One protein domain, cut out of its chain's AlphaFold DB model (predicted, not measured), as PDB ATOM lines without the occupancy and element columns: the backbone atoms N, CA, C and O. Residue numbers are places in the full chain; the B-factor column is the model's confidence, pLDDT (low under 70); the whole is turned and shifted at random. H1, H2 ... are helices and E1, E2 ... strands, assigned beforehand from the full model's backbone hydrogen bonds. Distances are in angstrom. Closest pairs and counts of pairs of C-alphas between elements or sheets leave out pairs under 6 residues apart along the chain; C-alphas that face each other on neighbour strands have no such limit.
ATOM      1  N   LEU A  11       4.306 -18.626 -48.237       78.50
ATOM      2  CA  LEU A  11       5.626 -19.140 -48.568       78.50
ATOM      3  C   LEU A  11       5.533 -19.845 -49.913       78.50
ATOM      4  O   LEU A  11       5.136 -21.008 -49.994       78.50
ATOM      5  N   HIS A  12       5.926 -19.129 -50.955       79.75
ATOM      6  CA  HIS A  12       6.034 -19.663 -52.300       79.75
ATOM      7  C   HIS A  12       7.495 -20.015 -52.627       79.75
ATOM      8  O   HIS A  12       8.394 -19.915 -51.785       79.75
ATOM      9  N   CYS A  13       7.732 -20.460 -53.859       86.69
ATOM     10  CA  CYS A  13       9.043 -20.765 -54.415       86.69
ATOM     11  C   CYS A  13       9.782 -21.948 -53.748       86.69
ATOM     12  O   CYS A  13       9.472 -22.427 -52.651       86.69
ATOM     13  N   ILE A  14      10.820 -22.443 -54.428       85.06
ATOM     14  CA  ILE A  14      11.725 -23.470 -53.896       85.06
ATOM     15  C   ILE A  14      12.566 -22.967 -52.719       85.06
ATOM     16  O   ILE A  14      12.981 -23.765 -51.882       85.06
ATOM     17  N   CYS A  15      12.797 -21.655 -52.620       88.69
ATOM     18  CA  CYS A  15      13.561 -21.065 -51.523       88.69
ATOM     19  C   CYS A  15      12.756 -20.931 -50.221       88.69
ATOM     20  O   CYS A  15      13.344 -20.594 -49.194       88.69
ATOM     21  N   LYS A  16      11.439 -21.204 -50.248       87.50
ATOM     22  CA  LYS A  16      10.525 -21.072 -49.098       87.50
ATOM     23  C   LYS A  16      10.589 -19.684 -48.457       87.50
ATOM     24  O   LYS A  16      10.563 -19.556 -47.234       87.50
ATOM     25  N   GLN A  17      10.690 -18.657 -49.296       85.44
ATOM     26  CA  GLN A  17      10.654 -17.251 -48.900       85.44
ATOM     27  C   GLN A  17       9.395 -16.591 -49.473       85.44
ATOM     28  O   GLN A  17       8.921 -17.021 -50.525       85.44
ATOM     29  N   PRO A  18       8.838 -15.584 -48.780       86.62
ATOM     30  CA  PRO A  18       7.720 -14.815 -49.308       86.62
ATOM     31  C   PRO A  18       8.161 -13.941 -50.486       86.62
ATOM     32  O   PRO A  18       9.359 -13.747 -50.694       86.62
ATOM     33  N   ASP A  19       7.182 -13.379 -51.194       87.12
ATOM     34  CA  ASP A  19       7.418 -12.329 -52.186       87.12
ATOM     35  C   ASP A  19       8.181 -11.152 -51.552       87.12
ATOM     36  O   ASP A  19       7.743 -10.549 -50.565       87.12
ATOM     37  N   ASP A  20       9.350 -10.855 -52.114       87.44
ATOM     38  CA  ASP A  20      10.237  -9.768 -51.711       87.44
ATOM     39  C   ASP A  20      10.306  -8.628 -52.744       87.44
ATOM     40  O   ASP A  20      11.154  -7.737 -52.634       87.44
ATOM     41  N   GLY A  21       9.391  -8.618 -53.719       86.62
ATOM     42  CA  GLY A  21       9.279  -7.609 -54.771       86.62
ATOM     43  C   GLY A  21      10.161  -7.870 -55.993       86.62
ATOM     44  O   GLY A  21      10.245  -7.016 -56.880       86.62
ATOM     45  N   ARG A  22      10.839  -9.021 -56.054       88.00
ATOM     46  CA  ARG A  22      11.541  -9.477 -57.258       88.00
ATOM     47  C   ARG A  22      10.564 -10.002 -58.307       88.00
ATOM     48  O   ARG A  22       9.409 -10.291 -58.023       88.00
ATOM     49  N   PHE A  23      11.051 -10.149 -59.538       89.62
ATOM     50  CA  PHE A  23      10.286 -10.812 -60.590       89.62
ATOM     51  C   PHE A  23       9.927 -12.243 -60.163       89.62
ATOM     52  O   PHE A  23      10.805 -13.023 -59.772       89.62
ATOM     53  N   MET A  24       8.639 -12.569 -60.256       90.75
ATOM     54  CA  MET A  24       8.111 -13.904 -60.012       90.75
ATOM     55  C   MET A  24       7.292 -14.386 -61.204       90.75
ATOM     56  O   MET A  24       6.638 -13.586 -61.867       90.75
ATOM     57  N   ILE A  25       7.303 -15.697 -61.429       87.44
ATOM     58  CA  ILE A  25       6.510 -16.381 -62.452       87.44
ATOM     59  C   ILE A  25       5.712 -17.518 -61.809       87.44
ATOM     60  O   ILE A  25       6.202 -18.172 -60.883       87.44
ATOM     61  N   CYS A  26       4.482 -17.738 -62.271       87.88
ATOM     62  CA  CYS A  26       3.647 -18.857 -61.841       87.88
ATOM     63  C   CYS A  26       3.834 -20.043 -62.791       87.88
ATOM     64  O   CYS A  26       3.962 -19.857 -63.996       87.88
ATOM     65  N   CYS A  27       3.864 -21.259 -62.251       82.38
ATOM     66  CA  CYS A  27       3.788 -22.475 -63.054       82.38
ATOM     67  C   CYS A  27       2.328 -22.886 -63.239       82.38
ATOM     68  O   CYS A  27       1.651 -23.106 -62.236       82.38
ATOM     69  N   ASP A  28       1.889 -23.082 -64.479       80.31
ATOM     70  CA  ASP A  28       0.513 -23.505 -64.774       80.31
ATOM     71  C   ASP A  28       0.220 -24.956 -64.359       80.31
ATOM     72  O   ASP A  28      -0.919 -25.304 -64.067       80.31
ATOM     73  N   SER A  29       1.239 -25.819 -64.279       76.25
ATOM     74  CA  SER A  29       1.042 -27.222 -63.884       76.25
ATOM     75  C   SER A  29       0.901 -27.413 -62.375       76.25
ATOM     76  O   SER A  29       0.182 -28.305 -61.930       76.25
ATOM     77  N   CYS A  30       1.631 -26.632 -61.574       81.44
ATOM     78  CA  CYS A  30       1.711 -26.832 -60.124       81.44
ATOM     79  C   CYS A  30       1.235 -25.630 -59.297       81.44
ATOM     80  O   CYS A  30       1.439 -25.623 -58.079       81.44
ATOM     81  N   ASP A  31       0.651 -24.615 -59.946       84.19
ATOM     82  CA  ASP A  31       0.093 -23.392 -59.346       84.19
ATOM     83  C   ASP A  31       1.032 -22.719 -58.325       84.19
ATOM     84  O   ASP A  31       0.616 -22.103 -57.340       84.19
ATOM     85  N   THR A  32       2.342 -22.880 -58.522       84.94
ATOM     86  CA  THR A  32       3.367 -22.406 -57.590       84.94
ATOM     87  C   THR A  32       4.119 -21.232 -58.194       84.94
ATOM     88  O   THR A  32       4.580 -21.290 -59.332       84.94
ATOM     89  N   TRP A  33       4.292 -20.182 -57.395       89.88
ATOM     90  CA  TRP A  33       5.069 -19.002 -57.759       89.88
ATOM     91  C   TRP A  33       6.553 -19.196 -57.465       89.88
ATOM     92  O   TRP A  33       6.922 -19.664 -56.387       89.88
ATOM     93  N   PHE A  34       7.412 -18.778 -58.389       89.00
ATOM     94  CA  PHE A  34       8.864 -18.868 -58.270       89.00
ATOM     95  C   PHE A  34       9.512 -17.511 -58.498       89.00
ATOM     96  O   PHE A  34       9.130 -16.788 -59.408       89.00
ATOM     97  N   HIS A  35      10.533 -17.188 -57.706       91.19
ATOM     98  CA  HIS A  35      11.408 -16.055 -58.001       91.19
ATOM     99  C   HIS A  35      12.260 -16.394 -59.222       91.19
ATOM    100  O   HIS A  35      12.889 -17.455 -59.221       91.19
ATOM    101  N   GLY A  36      12.355 -15.485 -60.193       84.12
ATOM    102  CA  GLY A  36      13.183 -15.683 -61.386       84.12
ATOM    103  C   GLY A  36      14.618 -16.097 -61.040       84.12
ATOM    104  O   GLY A  36      15.101 -17.126 -61.505       84.12
ATOM    105  N   ASP A  37      15.245 -15.415 -60.075       86.38
ATOM    106  CA  ASP A  37      16.596 -15.749 -59.591       86.38
ATOM    107  C   ASP A  37      16.723 -17.175 -59.031       86.38
ATOM    108  O   ASP A  37      17.788 -17.786 -59.091       86.38
ATOM    109  N   CYS A  38      15.661 -17.715 -58.425       84.88
ATOM    110  CA  CYS A  38      15.699 -19.055 -57.832       84.88
ATOM    111  C   CYS A  38      15.706 -20.157 -58.895       84.88
ATOM    112  O   CYS A  38      16.193 -21.256 -58.621       84.88
ATOM    113  N   ILE A  39      15.193 -19.855 -60.087       81.75
ATOM    114  CA  ILE A  39      15.100 -20.775 -61.223       81.75
ATOM    115  C   ILE A  39      15.999 -20.359 -62.402       81.75
ATOM    116  O   ILE A  39      15.879 -20.923 -63.481       81.75
ATOM    117  N   ASP A  40      16.925 -19.418 -62.182       81.12
ATOM    118  CA  ASP A  40      17.833 -18.851 -63.193       81.12
ATOM    119  C   ASP A  40      17.125 -18.215 -64.407       81.12
ATOM    120  O   ASP A  40      17.661 -18.244 -65.516       81.12
ATOM    121  N   LEU A  41      15.950 -17.624 -64.180       78.06
ATOM    122  CA  LEU A  41      15.104 -16.992 -65.187       78.06
ATOM    123  C   LEU A  41      15.092 -15.468 -65.007       78.06
ATOM    124  O   LEU A  41      14.695 -14.967 -63.951       78.06
ATOM    125  N   CYS A  42      15.499 -14.717 -66.030       79.38
ATOM    126  CA  CYS A  42      15.348 -13.265 -66.033       79.38
ATOM    127  C   CYS A  42      13.942 -12.845 -66.487       79.38
ATOM    128  O   CYS A  42      13.157 -13.645 -66.996       79.38
ATOM    129  N   LYS A  43      13.606 -11.566 -66.294       78.75
ATOM    130  CA  LYS A  43      12.276 -11.046 -66.624       78.75
ATOM    131  C   LYS A  43      11.963 -11.190 -68.117       78.75
ATOM    132  O   LYS A  43      10.867 -11.603 -68.471       78.75
ATOM    133  N   GLU A  44      12.935 -10.887 -68.973       76.44
ATOM    134  CA  GLU A  44      12.800 -10.978 -70.429       76.44
ATOM    135  C   GLU A  44      12.579 -12.428 -70.882       76.44
ATOM    136  O   GLU A  44      11.776 -12.685 -71.775       76.44
ATOM    137  N   GLU A  45      13.261 -13.389 -70.249       71.44
ATOM    138  CA  GLU A  45      13.034 -14.818 -70.489       71.44
ATOM    139  C   GLU A  45      11.628 -15.227 -70.021       71.44
ATOM    140  O   GLU A  45      10.942 -15.950 -70.735       71.44
ATOM    141  N   GLY A  46      11.163 -14.731 -68.872       74.56
ATOM    142  CA  GLY A  46       9.811 -14.988 -68.367       74.56
ATOM    143  C   GLY A  46       8.694 -14.465 -69.273       74.56
ATOM    144  O   GLY A  46       7.737 -15.189 -69.528       74.56
ATOM    145  N   GLU A  47       8.849 -13.261 -69.828       74.12
ATOM    146  CA  GLU A  47       7.909 -12.693 -70.808       74.12
ATOM    147  C   GLU A  47       7.806 -13.577 -72.069       74.12
ATOM    148  O   GLU A  47       6.720 -13.758 -72.619       74.12
ATOM    149  N   LEU A  48       8.911 -14.198 -72.505       70.69
ATOM    150  CA  LEU A  48       8.895 -15.155 -73.618       70.69
ATOM    151  C   LEU A  48       8.175 -16.465 -73.267       70.69
ATOM    152  O   LEU A  48       7.559 -17.061 -74.150       70.69
ATOM    153  N   LEU A  49       8.246 -16.920 -72.011       68.81
ATOM    154  CA  LEU A  49       7.558 -18.139 -71.571       68.81
ATOM    155  C   LEU A  49       6.043 -17.963 -71.549       68.81
ATOM    156  O   LEU A  49       5.340 -18.849 -72.027       68.81
ATOM    157  N   GLU A  50       5.554 -16.808 -71.089       70.75
ATOM    158  CA  GLU A  50       4.123 -16.470 -71.135       70.75
ATOM    159  C   GLU A  50       3.578 -16.466 -72.573       70.75
ATOM    160  O   GLU A  50       2.423 -16.804 -72.815       70.75
ATOM    161  N   MET A  51       4.415 -16.110 -73.550       65.56
ATOM    162  CA  MET A  51       4.035 -16.086 -74.965       65.56
ATOM    163  C   MET A  51       4.062 -17.463 -75.636       65.56
ATOM    164  O   MET A  51       3.479 -17.619 -76.709       65.56
ATOM    165  N   ALA A  52       4.780 -18.434 -75.069       59.06
ATOM    166  CA  ALA A  52       5.139 -19.671 -75.756       59.06
ATOM    167  C   ALA A  52       4.669 -20.956 -75.054       59.06
ATOM    168  O   ALA A  52       5.103 -22.038 -75.453       59.06
ATOM    169  N   ASP A  53       3.765 -20.828 -74.075       64.19
ATOM    170  CA  ASP A  53       3.089 -21.929 -73.370       64.19
ATOM    171  C   ASP A  53       4.077 -23.012 -72.893       64.19
ATOM    172  O   ASP A  53       4.135 -24.151 -73.370       64.19
ATOM    173  N   PHE A  54       4.962 -22.603 -71.985       66.50
ATOM    174  CA  PHE A  54       5.952 -23.475 -71.360       66.50
ATOM    175  C   PHE A  54       5.569 -23.783 -69.915       66.50
ATOM    176  O   PHE A  54       5.178 -22.896 -69.164       66.50
ATOM    177  N   VAL A  55       5.809 -25.025 -69.495       65.00
ATOM    178  CA  VAL A  55       5.618 -25.479 -68.115       65.00
ATOM    179  C   VAL A  55       6.931 -25.899 -67.471       65.00
ATOM    180  O   VAL A  55       7.883 -26.334 -68.130       65.00
ATOM    181  N   PHE A  56       6.984 -25.787 -66.147       68.69
ATOM    182  CA  PHE A  56       8.097 -26.299 -65.360       68.69
ATOM    183  C   PHE A  56       7.927 -27.795 -65.095       68.69
ATOM    184  O   PHE A  56       6.829 -28.262 -64.796       68.69
ATOM    185  N   GLN A  57       9.025 -28.552 -65.141       66.94
ATOM    186  CA  GLN A  57       8.997 -29.955 -64.726       66.94
ATOM    187  C   GLN A  57       8.786 -30.064 -63.209       66.94
ATOM    188  O   GLN A  57       9.517 -29.446 -62.433       66.94
ATOM    189  N   GLU A  58       7.831 -30.898 -62.782       57.53
ATOM    190  CA  GLU A  58       7.469 -31.065 -61.363       57.53
ATOM    191  C   GLU A  58       8.661 -31.461 -60.478       57.53
ATOM    192  O   GLU A  58       8.792 -30.988 -59.348       57.53
ATOM    193  N   GLU A  59       9.567 -32.296 -60.996       63.84
ATOM    194  CA  GLU A  59      10.742 -32.759 -60.252       63.84
ATOM    195  C   GLU A  59      11.888 -31.738 -60.240       63.84
ATOM    196  O   GLU A  59      12.792 -31.824 -59.402       63.84
ATOM    197  N   ASN A  60      11.882 -30.767 -61.162       63.97
ATOM    198  CA  ASN A  60      12.928 -29.763 -61.251       63.97
ATOM    199  C   ASN A  60      12.443 -28.459 -61.912       63.97
ATOM    200  O   ASN A  60      12.529 -28.313 -63.132       63.97
ATOM    201  N   PRO A  61      12.044 -27.452 -61.118       59.12
ATOM    202  CA  PRO A  61      11.502 -26.198 -61.633       59.12
ATOM    203  C   PRO A  61      12.553 -25.277 -62.276       59.12
ATOM    204  O   PRO A  61      12.230 -24.170 -62.679       59.12
ATOM    205  N   ARG A  62      13.818 -25.709 -62.392       63.97
ATOM    206  CA  ARG A  62      14.811 -25.049 -63.260       63.97
ATOM    207  C   ARG A  62      14.718 -25.512 -64.717       63.97
ATOM    208  O   ARG A  62      15.364 -24.930 -65.582       63.97
ATOM    209  N   PHE A  63      13.981 -26.590 -64.988       65.50
ATOM    210  CA  PHE A  63      13.837 -27.160 -66.321       65.50
ATOM    211  C   PHE A  63      12.469 -26.807 -66.892       65.50
ATOM    212  O   PHE A  63      11.431 -27.142 -66.321       65.50
ATOM    213  N   LEU A  64      12.506 -26.134 -68.039       60.69
ATOM    214  CA  LEU A  64      11.346 -25.728 -68.818       60.69
ATOM    215  C   LEU A  64      11.104 -26.740 -69.933       60.69
ATOM    216  O   LEU A  64      12.037 -27.128 -70.644       60.69
ATOM    217  N   GLN A  65       9.853 -27.147 -70.098       59.53
ATOM    218  CA  GLN A  65       9.405 -27.994 -71.192       59.53
ATOM    219  C   GLN A  65       8.172 -27.361 -71.836       59.53
ATOM    220  O   GLN A  65       7.326 -26.798 -71.151       59.53
ATOM    221  N   ARG A  66       8.093 -27.398 -73.167       52.22
ATOM    222  CA  ARG A  66       6.927 -26.881 -73.892       52.22
ATOM    223  C   ARG A  66       5.702 -27.721 -73.526       52.22
ATOM    224  O   ARG A  66       5.812 -28.951 -73.562       52.22
ATOM    225  N   ASN A  67       4.570 -27.081 -73.232       46.03
ATOM    226  CA  ASN A  67       3.291 -27.778 -73.214       46.03
ATOM    227  C   ASN A  67       2.985 -28.209 -74.650       46.03
ATOM    228  O   ASN A  67       2.828 -27.397 -75.560       46.03
ATOM    229  N   VAL A  68       3.009 -29.515 -74.879       51.38
ATOM    230  CA  VAL A  68       2.547 -30.105 -76.129       51.38
ATOM    231  C   VAL A  68       1.301 -30.874 -75.742       51.38
ATOM    232  O   VAL A  68       1.413 -31.929 -75.119       51.38
TER     233      VAL A  68
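This is residues 11 to 68 of the 132 residues of the protein "Death-inducer obliterator 1" of Paramuricea clavata (UniProt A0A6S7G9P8). Two small antiparallel strand hairpins, E1 with E2 near the middle and E3 with E4 toward one end, are joined by a short helix H1 and a longer helix H2. Residues 11 to 23, with no named element, make a looped stretch toward the other end, and H2 lies near E1 on its way to the second hairpin. The printed part has 58 residues, with four named strands and two named helices in the order E1, E2, H1, H2, E3, E4; each hairpin is a sheet of its own, and the class is mixed, helices and strands. The whole is compact, with a radius of gyration of the C-alphas of 10.6 A and spans of 31 by 24 by 16 A.

After residues 11 to 23, E1, residues 24 to 26, and E2, residues 33 to 35, form an antiparallel hairpin with 151 degrees between their directions; N 25 and O 34 are 2.9 A apart, within hydrogen-bond range. H1, residues 36 to 39, follows by a tight link, and the closest C-alphas of E1 and H1 are those of Met 24 and Gly 36, 5.5 A apart. H2, residues 43 to 52, is close to H1 but not clearly touching it, with the C-alphas of Gly 36 and Lys 43 closest at 7.1 A. The closest C-alphas of E1 and H2 are those of Ile 25 and Gly 46, 6.9 A apart. E3, residues 54 to 57, and E4, residues 60 to 66, form the second antiparallel hairpin, at 142 degrees; N 55 and O 65 are 2.9 A apart, as are N 65 and O 55, within hydrogen-bond range. The closest C-alphas of H1 and E4 are those of Ile 39 and Arg 62, 4.7 A apart. E2 and E4 are only just apart, at 8.5 A, and E1 is apart from E3 and E4. Every O i to N i+4 pair of H2 is within hydrogen-bond range; H1 is too short for such a pair, and its one O i to N i+3 pair is within range.

E1 begins at C-alpha 24, (8.111, -13.904, -60.012), and is 6.9 A long; E2 is 7.0 A and H1 5.4 A. H2 begins at C-alpha 43, (12.276, -11.046, -66.624), and is 14.4 A long. E3 is 9.8 A, and E4 is 14.3 A, ending at C-alpha 66, (6.927, -26.881, -73.892).

The two C-alphas farthest apart are those of Asp 20 and Val 68, at 32.7 A. The printed part has no cut. No link between named elements is long. The mean pLDDT of the printed part is 75.9, and residue 49 and residues 51 to 68 are under 70.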